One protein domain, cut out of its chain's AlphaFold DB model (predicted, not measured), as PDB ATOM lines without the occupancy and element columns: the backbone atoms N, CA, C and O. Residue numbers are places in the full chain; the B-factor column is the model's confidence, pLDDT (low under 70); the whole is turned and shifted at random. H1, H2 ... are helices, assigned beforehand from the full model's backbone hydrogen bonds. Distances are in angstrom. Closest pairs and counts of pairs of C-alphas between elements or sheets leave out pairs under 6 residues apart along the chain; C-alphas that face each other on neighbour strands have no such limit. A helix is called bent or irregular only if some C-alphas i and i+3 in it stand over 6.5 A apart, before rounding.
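Overview. This is residues 28 to 62 and 196 to 250 of the 265 residues of the protein "DNA-(apurinic or apyrimidinic site) lyase" of Fasciola hepatica (UniProt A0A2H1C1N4). One long helix, H4, is bent into an L of two arms, H4a and H4b; H3 lies in the angle between the arms, and H1 crosses H4b near the corner, with the short H2 next to it. Residues 43 to 62, with no named element, run along the outside, 12 to 19 A from the mean of the C-alphas. The printed part has 90 residues with four named helices, H1 H2 H3 H4 along the chain, and no named strand: all helix. It is compact, with a radius of gyration of the C-alphas of 12.9 A and spans of 38 by 27 by 24 A.

Along the chain. By its hydrogen bonds H4, residues 220 to 249, was assigned as one helix, but it is bent: C-alphas 233 and 236 are 9.6 A apart. Arm H4a, residues 220 to 233, begins at C-alpha 220 (148.812, 101.612, 137.649) and is 20.1 A long. Arm H4b, residues 236 to 249, is 21.8 A long, ends at C-alpha 249 (151.669, 126.095, 132.003), and is irregular, with C-alphas 236 and 239 8.3 A apart. H1, residues 28 to 37, begins at C-alpha 28 (141.227, 126.271, 115.932) and is 14.4 A long. H2 is residues 39 to 42, and H3 is residues 199 to 206, 10.6 A long.

Arrangement. H4a and H4b are about perpendicular at 83 degrees and touch only at the corner, closest at the C-alphas of Thr 231 and Ala 238, 5.1 A. H1 touches residues 237 to 241 of H4b, about perpendicular at 85 degrees; the closest C-alphas, of Trp 34 and Ala 241, are 6.9 A apart. H3 and H4a only just touch, with 3 pairs of C-alphas within 8 A, the closest being Ala 205 and Ile 226 at 6.9 A. H1 and H3 are apart. Every O i to N i+4 pair is within hydrogen-bond range in H1, H3 and H4a, and 9 of 10 in H4b; H2 is too short for such a pair.

Size, cuts and confidence. The farthest C-alphas, of Arg 54 and Thr 219, are 37.9 A apart. Residues 63 to 195 are not printed, and C-alphas 62 and 196 are 15.2 A apart across the cut. The link from H3 to H4 is long, 13 residues. Residues 44 to 57 have pLDDT under 70; the mean of the printed part is 82.9.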
ATOM      1  N   SER A  28     142.193 125.296 115.407       85.50
ATOM      2  CA  SER A  28     141.227 126.271 115.932       85.50
ATOM      3  C   SER A  28     139.928 125.614 116.394       85.50
ATOM      4  O   SER A  28     139.388 125.998 117.428       85.50
ATOM      5  N   THR A  29     139.445 124.602 115.666       90.31
ATOM      6  CA  THR A  29     138.249 123.844 116.059       90.31
ATOM      7  C   THR A  29     138.498 123.086 117.362       90.31
ATOM      8  O   THR A  29     137.690 123.177 118.285       90.31
ATOM      9  N   LEU A  30     139.651 122.417 117.470       91.31
ATOM     10  CA  LEU A  30     140.042 121.685 118.677       91.31
ATOM     11  C   LEU A  30     140.206 122.606 119.893       91.31
ATOM     12  O   LEU A  30     139.681 122.318 120.964       91.31
ATOM     13  N   LEU A  31     140.867 123.756 119.724       87.44
ATOM     14  CA  LEU A  31     141.029 124.745 120.794       87.44
ATOM     15  C   LEU A  31     139.679 125.252 121.316       87.44
ATOM     16  O   LEU A  31     139.525 125.418 122.525       87.44
ATOM     17  N   THR A  32     138.708 125.493 120.431       87.81
ATOM     18  CA  THR A  32     137.349 125.879 120.833       87.81
ATOM     19  C   THR A  32     136.683 124.767 121.639       87.81
ATOM     20  O   THR A  32     136.185 125.032 122.731       87.81
ATOM     21  N   GLN A  33     136.742 123.520 121.163       92.06
ATOM     22  CA  GLN A  33     136.178 122.364 121.864       92.06
ATOM     23  C   GLN A  33     136.776 122.190 123.268       92.06
ATOM     24  O   GLN A  33     136.039 122.093 124.249       92.06
ATOM     25  N   TRP A  34     138.105 122.195 123.398       92.19
ATOM     26  CA  TRP A  34     138.762 121.989 124.692       92.19
ATOM     27  C   TRP A  34     138.466 123.109 125.690       92.19
ATOM     28  O   TRP A  34     138.313 122.834 126.877       92.19
ATOM     29  N   ARG A  35     138.325 124.360 125.230       88.19
ATOM     30  CA  ARG A  35     137.904 125.482 126.089       88.19
ATOM     31  C   ARG A  35     136.470 125.339 126.575       88.19
ATOM     32  O   ARG A  35     136.192 125.692 127.717       88.19
ATOM     33  N   THR A  36     135.573 124.839 125.730       91.12
ATOM     34  CA  THR A  36     134.184 124.585 126.124       91.12
ATOM     35  C   THR A  36     134.105 123.469 127.164       91.12
ATOM     36  O   THR A  36     133.361 123.593 128.134       91.12
ATOM     37  N   ASN A  37     134.903 122.412 127.001       92.69
ATOM     38  CA  ASN A  37     134.842 121.245 127.877       92.69
ATOM     39  C   ASN A  37     135.588 121.431 129.208       92.69
ATOM     40  O   ASN A  37     135.195 120.849 130.216       92.69
ATOM     41  N   ASP A  38     136.665 122.220 129.235       91.75
ATOM     42  CA  ASP A  38     137.554 122.334 130.392       91.75
ATOM     43  C   ASP A  38     137.754 123.796 130.820       91.75
ATOM     44  O   ASP A  38     138.521 124.563 130.230       91.75
ATOM     45  N   ARG A  39     137.115 124.166 131.937       87.19
ATOM     46  CA  ARG A  39     137.230 125.506 132.536       87.19
ATOM     47  C   ARG A  39     138.671 125.875 132.887       87.19
ATOM     48  O   ARG A  39     139.024 127.046 132.787       87.19
ATOM     49  N   GLN A  40     139.501 124.915 133.302       85.81
ATOM     50  CA  GLN A  40     140.914 125.173 133.594       85.81
ATOM     51  C   GLN A  40     141.699 125.443 132.306       85.81
ATOM     52  O   GLN A  40     142.614 126.260 132.315       85.81
ATOM     53  N   PHE A  41     141.325 124.803 131.195       83.88
ATOM     54  CA  PHE A  41     141.905 125.056 129.873       83.88
ATOM     55  C   PHE A  41     141.505 126.426 129.307       83.88
ATOM     56  O   PHE A  41     142.295 127.079 128.629       83.88
ATOM     57  N   ALA A  42     140.287 126.883 129.605       82.06
ATOM     58  CA  ALA A  42     139.784 128.190 129.183       82.06
ATOM     59  C   ALA A  42     140.372 129.376 129.967       82.06
ATOM     60  O   ALA A  42     140.260 130.519 129.520       82.06
ATOM     61  N   ARG A  43     140.985 129.139 131.136       76.25
ATOM     62  CA  ARG A  43     141.512 130.219 131.980       76.25
ATOM     63  C   ARG A  43     142.657 130.964 131.281       76.25
ATOM     64  O   ARG A  43     143.600 130.333 130.804       76.25
ATOM     65  N   PRO A  44     142.643 132.310 131.281       65.38
ATOM     66  CA  PRO A  44     143.773 133.095 130.802       65.38
ATOM     67  C   PRO A  44     145.024 132.789 131.628       65.38
ATOM     68  O   PRO A  44     145.033 132.978 132.849       65.38
ATOM     69  N   VAL A  45     146.101 132.346 130.979       62.91
ATOM     70  CA  VAL A  45     147.353 132.081 131.687       62.91
ATOM     71  C   VAL A  45     148.117 133.392 131.865       62.91
ATOM     72  O   VAL A  45     148.789 133.866 130.955       62.91
ATOM     73  N   LYS A  46     148.002 133.997 133.055       52.91
ATOM     74  CA  LYS A  46     148.554 135.331 133.383       52.91
ATOM     75  C   LYS A  46     150.075 135.473 133.182       52.91
ATOM     76  O   LYS A  46     150.550 136.593 133.044       52.91
ATOM     77  N   HIS A  47     150.815 134.363 133.164       51.53
ATOM     78  CA  HIS A  47     152.281 134.326 133.056       51.53
ATOM     79  C   HIS A  47     152.796 133.550 131.838       51.53
ATOM     80  O   HIS A  47     153.995 133.310 131.742       51.53
ATOM     81  N   SER A  48     151.914 133.132 130.929       48.50
ATOM     82  CA  SER A  48     152.339 132.435 129.720       48.50
ATOM     83  C   SER A  48     152.452 133.425 128.574       48.50
ATOM     84  O   SER A  48     151.513 134.176 128.307       48.50
ATOM     85  N   LEU A  49     153.588 133.409 127.874       44.09
ATOM     86  CA  LEU A  49     153.708 134.070 126.569       44.09
ATOM     87  C   LEU A  49     152.686 133.477 125.586       44.09
ATOM     88  O   LEU A  49     152.119 134.168 124.746       44.09
ATOM     89  N   VAL A  50     152.343 132.209 125.799       49.75
ATOM     90  CA  VAL A  50     151.366 131.449 125.042       49.75
ATOM     91  C   VAL A  50     149.949 131.917 125.402       49.75
ATOM     92  O   VAL A  50     149.270 131.373 126.277       49.75
ATOM     93  N   ARG A  51     149.474 132.956 124.709       54.16
ATOM     94  CA  ARG A  51     148.057 133.319 124.745       54.16
ATOM     95  C   ARG A  51     147.259 132.391 123.847       54.16
ATOM     96  O   ARG A  51     147.564 132.236 122.662       54.16
ATOM     97  N   LEU A  52     146.207 131.818 124.423       55.00
ATOM     98  CA  LEU A  52     145.301 130.910 123.731       55.00
ATOM     99  C   LEU A  52     144.607 131.577 122.511       55.00
ATOM    100  O   LEU A  52     144.149 130.895 121.596       55.00
ATOM    101  N   ASP A  53     144.565 132.910 122.463       51.41
ATOM    102  CA  ASP A  53     143.969 133.700 121.380       51.41
ATOM    103  C   ASP A  53     144.907 133.983 120.184       51.41
ATOM    104  O   ASP A  53     144.413 134.155 119.072       51.41
ATOM    105  N   ARG A  54     146.237 134.037 120.374       51.12
ATOM    106  CA  ARG A  54     147.184 134.506 119.338       51.12
ATOM    107  C   ARG A  54     148.503 133.730 119.221       51.12
ATOM    108  O   ARG A  54     149.096 133.789 118.151       51.12
ATOM    109  N   GLN A  55     148.970 133.022 120.261       49.59
ATOM    110  CA  GLN A  55     150.291 132.353 120.268       49.59
ATOM    111  C   GLN A  55     150.258 130.826 120.508       49.59
ATOM    112  O   GLN A  55     151.195 130.146 120.104       49.59
ATOM    113  N   THR A  56     149.182 130.230 121.053       52.09
ATOM    114  CA  THR A  56     149.000 128.750 121.004       52.09
ATOM    115  C   THR A  56     148.609 128.239 119.624       52.09
ATOM    116  O   THR A  56     148.575 127.029 119.409       52.09
ATOM    117  N   SER A  57     148.221 129.130 118.712       56.25
ATOM    118  CA  SER A  57     147.606 128.809 117.418       56.25
ATOM    119  C   SER A  57     148.502 127.986 116.479       56.25
ATOM    120  O   SER A  57     148.045 127.601 115.407       56.25
ATOM    121  N   GLY A  58     149.736 127.667 116.889       71.88
ATOM    122  CA  GLY A  58     150.669 126.807 116.161       71.88
ATOM    123  C   GLY A  58     151.192 125.577 116.914       71.88
ATOM    124  O   GLY A  58     152.014 124.864 116.346       71.88
ATOM    125  N   ILE A  59     150.765 125.288 118.155       80.62
ATOM    126  CA  ILE A  59     151.254 124.094 118.874       80.62
ATOM    127  C   ILE A  59     150.579 122.858 118.279       80.62
ATOM    128  O   ILE A  59     149.407 122.589 118.549       80.62
ATOM    129  N   ARG A  60     151.315 122.110 117.455       88.25
ATOM    130  CA  ARG A  60     150.825 120.913 116.766       88.25
ATOM    131  C   ARG A  60     151.421 119.635 117.345       88.25
ATOM    132  O   ARG A  60     152.589 119.603 117.716       88.25
ATOM    133  N   LEU A  61     150.607 118.582 117.406       89.94
ATOM    134  CA  LEU A  61     151.045 117.241 117.771       89.94
ATOM    135  C   LEU A  61     151.672 116.573 116.546       89.94
ATOM    136  O   LEU A  61     150.979 116.307 115.563       89.94
ATOM    137  N   LEU A  62     152.970 116.296 116.605       92.94
ATOM    138  CA  LEU A  62     153.673 115.666 115.491       92.94
ATOM    139  C   LEU A  62     153.294 114.191 115.336       92.94
ATOM    140  O   LEU A  62     152.903 113.523 116.293       92.94
ATOM    141  N   PRO A 196     149.302 110.612 128.384       94.31
ATOM    142  CA  PRO A 196     150.362 110.147 129.270       94.31
ATOM    143  C   PRO A 196     150.325 110.873 130.619       94.31
ATOM    144  O   PRO A 196     150.375 112.100 130.663       94.31
ATOM    145  N   VAL A 197     150.281 110.125 131.725       92.06
ATOM    146  CA  VAL A 197     150.203 110.699 133.082       92.06
ATOM    147  C   VAL A 197     151.552 110.644 133.796       92.06
ATOM    148  O   VAL A 197     152.106 109.577 134.045       92.06
ATOM    149  N   ASP A 198     152.070 111.799 134.183       88.56
ATOM    150  CA  ASP A 198     153.225 111.949 135.064       88.56
ATOM    151  C   ASP A 198     152.817 112.703 136.353       88.56
ATOM    152  O   ASP A 198     151.632 112.827 136.679       88.56
ATOM    153  N   VAL A 199     153.789 113.218 137.108       84.56
ATOM    154  CA  VAL A 199     153.530 114.022 138.312       84.56
ATOM    155  C   VAL A 199     152.889 115.383 138.002       84.56
ATOM    156  O   VAL A 199     152.077 115.871 138.794       84.56
ATOM    157  N   HIS A 200     153.209 115.995 136.861       85.12
ATOM    158  CA  HIS A 200     152.641 117.268 136.424       85.12
ATOM    159  C   HIS A 200     151.194 117.105 135.958       85.12
ATOM    160  O   HIS A 200     150.332 117.886 136.370       85.12
ATOM    161  N   ILE A 201     150.890 116.061 135.189       89.25
ATOM    162  CA  ILE A 201     149.523 115.719 134.787       89.25
ATOM    163  C   ILE A 201     148.695 115.257 135.978       89.25
ATOM    164  O   ILE A 201     147.539 115.656 136.092       89.25
ATOM    165  N   LEU A 202     149.274 114.513 136.925       89.88
ATOM    166  CA  LEU A 202     148.605 114.195 138.189       89.88
ATOM    167  C   LEU A 202     148.194 115.472 138.938       89.88
ATOM    168  O   LEU A 202     147.064 115.575 139.413       89.88
ATOM    169  N   ARG A 203     149.072 116.479 139.007       88.69
ATOM    170  CA  ARG A 203     148.733 117.785 139.591       88.69
ATOM    171  C   ARG A 203     147.643 118.506 138.790       88.69
ATOM    172  O   ARG A 203     146.694 119.006 139.386       88.69
ATOM    173  N   ALA A 204     147.743 118.526 137.463       88.31
ATOM    174  CA  ALA A 204     146.734 119.134 136.597       88.31
ATOM    175  C   ALA A 204     145.362 118.439 136.708       88.31
ATOM    176  O   ALA A 204     144.328 119.094 136.559       88.31
ATOM    177  N   ALA A 205     145.343 117.133 136.983       92.19
ATOM    178  CA  ALA A 205     144.141 116.355 137.255       92.19
ATOM    179  C   ALA A 205     143.523 116.711 138.618       92.19
ATOM    180  O   ALA A 205     142.304 116.849 138.707       92.19
ATOM    181  N   ARG A 206     144.346 116.959 139.649       91.44
ATOM    182  CA  ARG A 206     143.880 117.457 140.961       91.44
ATOM    183  C   ARG A 206     143.244 118.835 140.860       91.44
ATOM    184  O   ARG A 206     142.195 119.070 141.442       91.44
ATOM    185  N   GLU A 207     143.837 119.731 140.073       90.06
ATOM    186  CA  GLU A 207     143.275 121.061 139.795       90.06
ATOM    187  C   GLU A 207     141.921 120.993 139.060       90.06
ATOM    188  O   GLU A 207     141.167 121.964 139.066       90.06
ATOM    189  N   ARG A 208     141.610 119.857 138.424       92.00
ATOM    190  CA  ARG A 208     140.325 119.551 137.773       92.00
ATOM    191  C   ARG A 208     139.400 118.701 138.642       92.00
ATOM    192  O   ARG A 208     138.377 118.249 138.145       92.00
ATOM    193  N   GLU A 209     139.774 118.455 139.896       92.31
ATOM    194  CA  GLU A 209     138.990 117.664 140.850       92.31
ATOM    195  C   GLU A 209     138.683 116.240 140.343       92.31
ATOM    196  O   GLU A 209     137.669 115.642 140.690       92.31
ATOM    197  N   ILE A 210     139.577 115.658 139.527       92.56
ATOM    198  CA  ILE A 210     139.417 114.285 139.033       92.56
ATOM    199  C   ILE A 210     139.558 113.315 140.219       92.56
ATOM    200  O   ILE A 210     140.645 113.257 140.802       92.56
ATOM    201  N   PRO A 211     138.541 112.495 140.558       90.56
ATOM    202  CA  PRO A 211     138.552 111.681 141.780       90.56
ATOM    203  C   PRO A 211     139.763 110.746 141.903       90.56
ATOM    204  O   PRO A 211     140.365 110.623 142.967       90.56
ATOM    205  N   ALA A 212     140.193 110.147 140.788       88.38
ATOM    206  CA  ALA A 212     141.346 109.245 140.742       88.38
ATOM    207  C   ALA A 212     142.695 109.915 141.072       88.38
ATOM    208  O   ALA A 212     143.681 109.226 141.331       88.38
ATOM    209  N   SER A 213     142.750 111.250 141.079       87.88
ATOM    210  CA  SER A 213     143.950 112.031 141.395       87.88
ATOM    211  C   SER A 213     144.118 112.344 142.890       87.88
ATOM    212  O   SER A 213     145.134 112.926 143.282       87.88
ATOM    213  N   ALA A 214     143.158 111.935 143.731       84.31
ATOM    214  CA  ALA A 214     143.170 112.180 145.174       84.31
ATOM    215  C   ALA A 214     144.315 111.458 145.908       84.31
ATOM    216  O   ALA A 214     144.833 111.966 146.902       84.31
ATOM    217  N   CYS A 215     144.755 110.295 145.416       76.62
ATOM    218  CA  CYS A 215     145.878 109.570 146.004       76.62
ATOM    219  C   CYS A 215     147.206 110.311 145.783       76.62
ATOM    220  O   CYS A 215     147.443 110.916 144.733       76.62
ATOM    221  N   SER A 216     148.107 110.237 146.767       71.25
ATOM    222  CA  SER A 216     149.432 110.867 146.702       71.25
ATOM    223  C   SER A 216     150.365 110.192 145.690       71.25
ATOM    224  O   SER A 216     151.184 110.887 145.088       71.25
ATOM    225  N   SER A 217     150.215 108.879 145.463       78.69
ATOM    226  CA  SER A 217     151.050 108.075 144.563       78.69
ATOM    227  C   SER A 217     150.335 107.655 143.270       78.69
ATOM    228  O   SER A 217     149.130 107.386 143.233       78.69
ATOM    229  N   LEU A 218     151.109 107.574 142.183       86.06
ATOM    230  CA  LEU A 218     150.624 107.184 140.861       86.06
ATOM    231  C   LEU A 218     150.726 105.662 140.671       86.06
ATOM    232  O   LEU A 218     151.685 105.141 140.106       86.06
ATOM    233  N   THR A 219     149.732 104.939 141.186       89.31
ATOM    234  CA  THR A 219     149.566 103.494 140.954       89.31
ATOM    235  C   THR A 219     149.142 103.206 139.503       89.31
ATOM    236  O   THR A 219     148.557 104.076 138.857       89.31
ATOM    237  N   PRO A 220     149.312 101.975 138.981       88.94
ATOM    238  CA  PRO A 220     148.812 101.612 137.649       88.94
ATOM    239  C   PRO A 220     147.295 101.793 137.471       88.94
ATOM    240  O   PRO A 220     146.818 102.016 136.359       88.94
ATOM    241  N   LYS A 221     146.514 101.682 138.554       90.25
ATOM    242  CA  LYS A 221     145.069 101.935 138.519       90.25
ATOM    243  C   LYS A 221     144.782 103.434 138.428       90.25
ATOM    244  O   LYS A 221     144.147 103.855 137.468       90.25
ATOM    245  N   SER A 222     145.322 104.233 139.352       91.44
ATOM    246  CA  SER A 222     145.113 105.688 139.339       91.44
ATOM    247  C   SER A 222     145.661 106.348 138.070       91.44
ATOM    248  O   SER A 222     145.012 107.240 137.537       91.44
ATOM    249  N   TYR A 223     146.774 105.857 137.514       93.06
ATOM    250  CA  TYR A 223     147.269 106.256 136.190       93.06
ATOM    251  C   TYR A 223     146.191 106.107 135.109       93.06
ATOM    252  O   TYR A 223     145.871 107.070 134.410       93.06
ATOM    253  N   ARG A 224     145.617 104.902 134.978       91.62
ATOM    254  CA  ARG A 224     144.619 104.592 133.943       91.62
ATOM    255  C   ARG A 224     143.340 105.393 134.137       91.62
ATOM    256  O   ARG A 224     142.807 105.915 133.163       91.62
ATOM    257  N   ASP A 225     142.887 105.529 135.377       93.69
ATOM    258  CA  ASP A 225     141.668 106.268 135.697       93.69
ATOM    259  C   ASP A 225     141.828 107.774 135.409       93.69
ATOM    260  O   ASP A 225     140.922 108.387 134.845       93.69
ATOM    261  N   ILE A 226     142.995 108.367 135.710       95.19
ATOM    262  CA  ILE A 226     143.306 109.765 135.361       95.19
ATOM    263  C   ILE A 226     143.383 109.943 133.845       95.19
ATOM    264  O   ILE A 226     142.754 110.857 133.312       95.19
ATOM    265  N   SER A 227     144.128 109.073 133.152       94.69
ATOM    266  CA  SER A 227     144.265 109.123 131.691       94.69
ATOM    267  C   SER A 227     142.889 109.057 131.026       94.69
ATOM    268  O   SER A 227     142.534 109.942 130.253       94.69
ATOM    269  N   LYS A 228     142.049 108.095 131.435       95.00
ATOM    270  CA  LYS A 228     140.676 107.939 130.939       95.00
ATOM    271  C   LYS A 228     139.806 109.164 131.222       95.00
ATOM    272  O   LYS A 228     139.087 109.601 130.330       95.00
ATOM    273  N   ALA A 229     139.859 109.723 132.431       96.19
ATOM    274  CA  ALA A 229     139.076 110.909 132.780       96.19
ATOM    275  C   ALA A 229     139.457 112.127 131.921       96.19
ATOM    276  O   ALA A 229     138.577 112.844 131.449       96.19
ATOM    277  N   LEU A 230     140.753 112.335 131.671       95.69
ATOM    278  CA  LEU A 230     141.245 113.408 130.804       95.69
ATOM    279  C   LEU A 230     140.919 113.158 129.324       95.69
ATOM    280  O   LEU A 230     140.552 114.096 128.619       95.69
ATOM    281  N   THR A 231     140.968 111.903 128.867       95.88
ATOM    282  CA  THR A 231     140.485 111.523 127.534       95.88
ATOM    283  C   THR A 231     139.002 111.849 127.367       95.88
ATOM    284  O   THR A 231     138.630 112.482 126.384       95.88
ATOM    285  N   THR A 232     138.153 111.505 128.341       95.88
ATOM    286  CA  THR A 232     136.721 111.857 128.314       95.88
ATOM    287  C   THR A 232     136.503 113.371 128.306       95.88
ATOM    288  O   THR A 232     135.631 113.860 127.595       95.88
ATOM    289  N   LEU A 233     137.300 114.122 129.072       95.44
ATOM    290  CA  LEU A 233     137.192 115.579 129.162       95.44
ATOM    291  C   LEU A 233     137.497 116.270 127.822       95.44
ATOM    292  O   LEU A 233     136.772 117.171 127.402       95.44
ATOM    293  N   TRP A 234     138.566 115.862 127.136       95.31
ATOM    294  CA  TRP A 234     139.051 116.550 125.933       95.31
ATOM    295  C   TRP A 234     138.670 115.876 124.604       95.31
ATOM    296  O   TRP A 234     138.857 116.483 123.547       95.31
ATOM    297  N   GLY A 235     138.108 114.667 124.639       95.31
ATOM    298  CA  GLY A 235     137.629 113.932 123.467       95.31
ATOM    299  C   GLY A 235     138.741 113.276 122.642       95.31
ATOM    300  O   GLY A 235     139.821 112.961 123.142       95.31
ATOM    301  N   ASP A 236     138.484 113.078 121.348       94.75
ATOM    302  CA  ASP A 236     139.321 112.262 120.447       94.75
ATOM    303  C   ASP A 236     140.763 112.760 120.282       94.75
ATOM    304  O   ASP A 236     141.654 112.002 119.904       94.75
ATOM    305  N   TRP A 237     141.014 114.029 120.599       95.38
ATOM    306  CA  TRP A 237     142.329 114.663 120.500       95.38
ATOM    307  C   TRP A 237     142.919 115.018 121.869       95.38
ATOM    308  O   TRP A 237     143.728 115.940 121.984       95.38
ATOM    309  N   ALA A 238     142.515 114.306 122.922       96.00
ATOM    310  CA  ALA A 238     142.911 114.602 124.295       96.00
ATOM    311  C   ALA A 238     144.428 114.658 124.529       96.00
ATOM    312  O   ALA A 238     144.892 115.516 125.280       96.00
ATOM    313  N   GLY A 239     145.222 113.818 123.863       94.25
ATOM    314  CA  GLY A 239     146.680 113.879 123.986       94.25
ATOM    315  C   GLY A 239     147.279 115.157 123.384       94.25
ATOM    316  O   GLY A 239     148.276 115.686 123.873       94.25
ATOM    317  N   TRP A 240     146.634 115.724 122.362       93.06
ATOM    318  CA  TRP A 240     147.009 117.036 121.834       93.06
ATOM    319  C   TRP A 240     146.551 118.166 122.765       93.06
ATOM    320  O   TRP A 240     147.313 119.103 123.007       93.06
ATOM    321  N   ALA A 241     145.363 118.051 123.369       92.00
ATOM    322  CA  ALA A 241     144.920 118.986 124.405       92.00
ATOM    323  C   ALA A 241     145.945 119.057 125.545       92.00
ATOM    324  O   ALA A 241     146.367 120.147 125.932       92.00
ATOM    325  N   GLN A 242     146.427 117.904 126.014       90.69
ATOM    326  CA  GLN A 242     147.512 117.832 126.987       90.69
ATOM    327  C   GLN A 242     148.745 118.623 126.528       90.69
ATOM    328  O   GLN A 242     149.183 119.509 127.257       90.69
ATOM    329  N   ALA A 243     149.262 118.367 125.322       86.62
ATOM    330  CA  ALA A 243     150.462 119.042 124.819       86.62
ATOM    331  C   ALA A 243     150.318 120.577 124.795       86.62
ATOM    332  O   ALA A 243     151.249 121.297 125.162       86.62
ATOM    333  N   VAL A 244     149.140 121.086 124.414       85.25
ATOM    334  CA  VAL A 244     148.840 122.528 124.452       85.25
ATOM    335  C   VAL A 244     148.752 123.038 125.892       85.25
ATOM    336  O   VAL A 244     149.310 124.090 126.210       85.25
ATOM    337  N   GLY A 245     148.063 122.308 126.770       81.75
ATOM    338  CA  GLY A 245     147.886 122.684 128.172       81.75
ATOM    339  C   GLY A 245     149.200 122.713 128.953       81.75
ATOM    340  O   GLY A 245     149.413 123.612 129.765       81.75
ATOM    341  N   ASP A 246     150.094 121.764 128.692       80.00
ATOM    342  CA  ASP A 246     151.421 121.691 129.303       80.00
ATOM    343  C   ASP A 246     152.301 122.858 128.878       80.00
ATOM    344  O   ASP A 246     152.929 123.499 129.722       80.00
ATOM    345  N   GLU A 247     152.292 123.193 127.587       76.25
ATOM    346  CA  GLU A 247     153.041 124.337 127.078       76.25
ATOM    347  C   GLU A 247     152.524 125.654 127.663       76.25
ATOM    348  O   GLU A 247     153.309 126.493 128.104       76.25
ATOM    349  N   ALA A 248     151.201 125.806 127.765       73.81
ATOM    350  CA  ALA A 248     150.597 126.985 128.369       73.81
ATOM    351  C   ALA A 248     151.008 127.157 129.846       73.81
ATOM    352  O   ALA A 248     151.144 128.288 130.309       73.81
ATOM    353  N   ARG A 249     151.260 126.067 130.585       70.75
ATOM    354  CA  ARG A 249     151.669 126.095 132.003       70.75
ATOM    355  C   ARG A 249     153.146 126.448 132.238       70.75
ATOM    356  O   ARG A 249     153.511 126.744 133.380       70.75
ATOM    357  N   LYS A 250     154.008 126.438 131.214       70.19
ATOM    358  CA  LYS A 250     155.435 126.782 131.359       70.19
ATOM    359  C   LYS A 250     155.613 128.293 131.559       70.19
ATOM    360  O   LYS A 250     155.067 129.099 130.816       70.19
TER     361      LYS A 250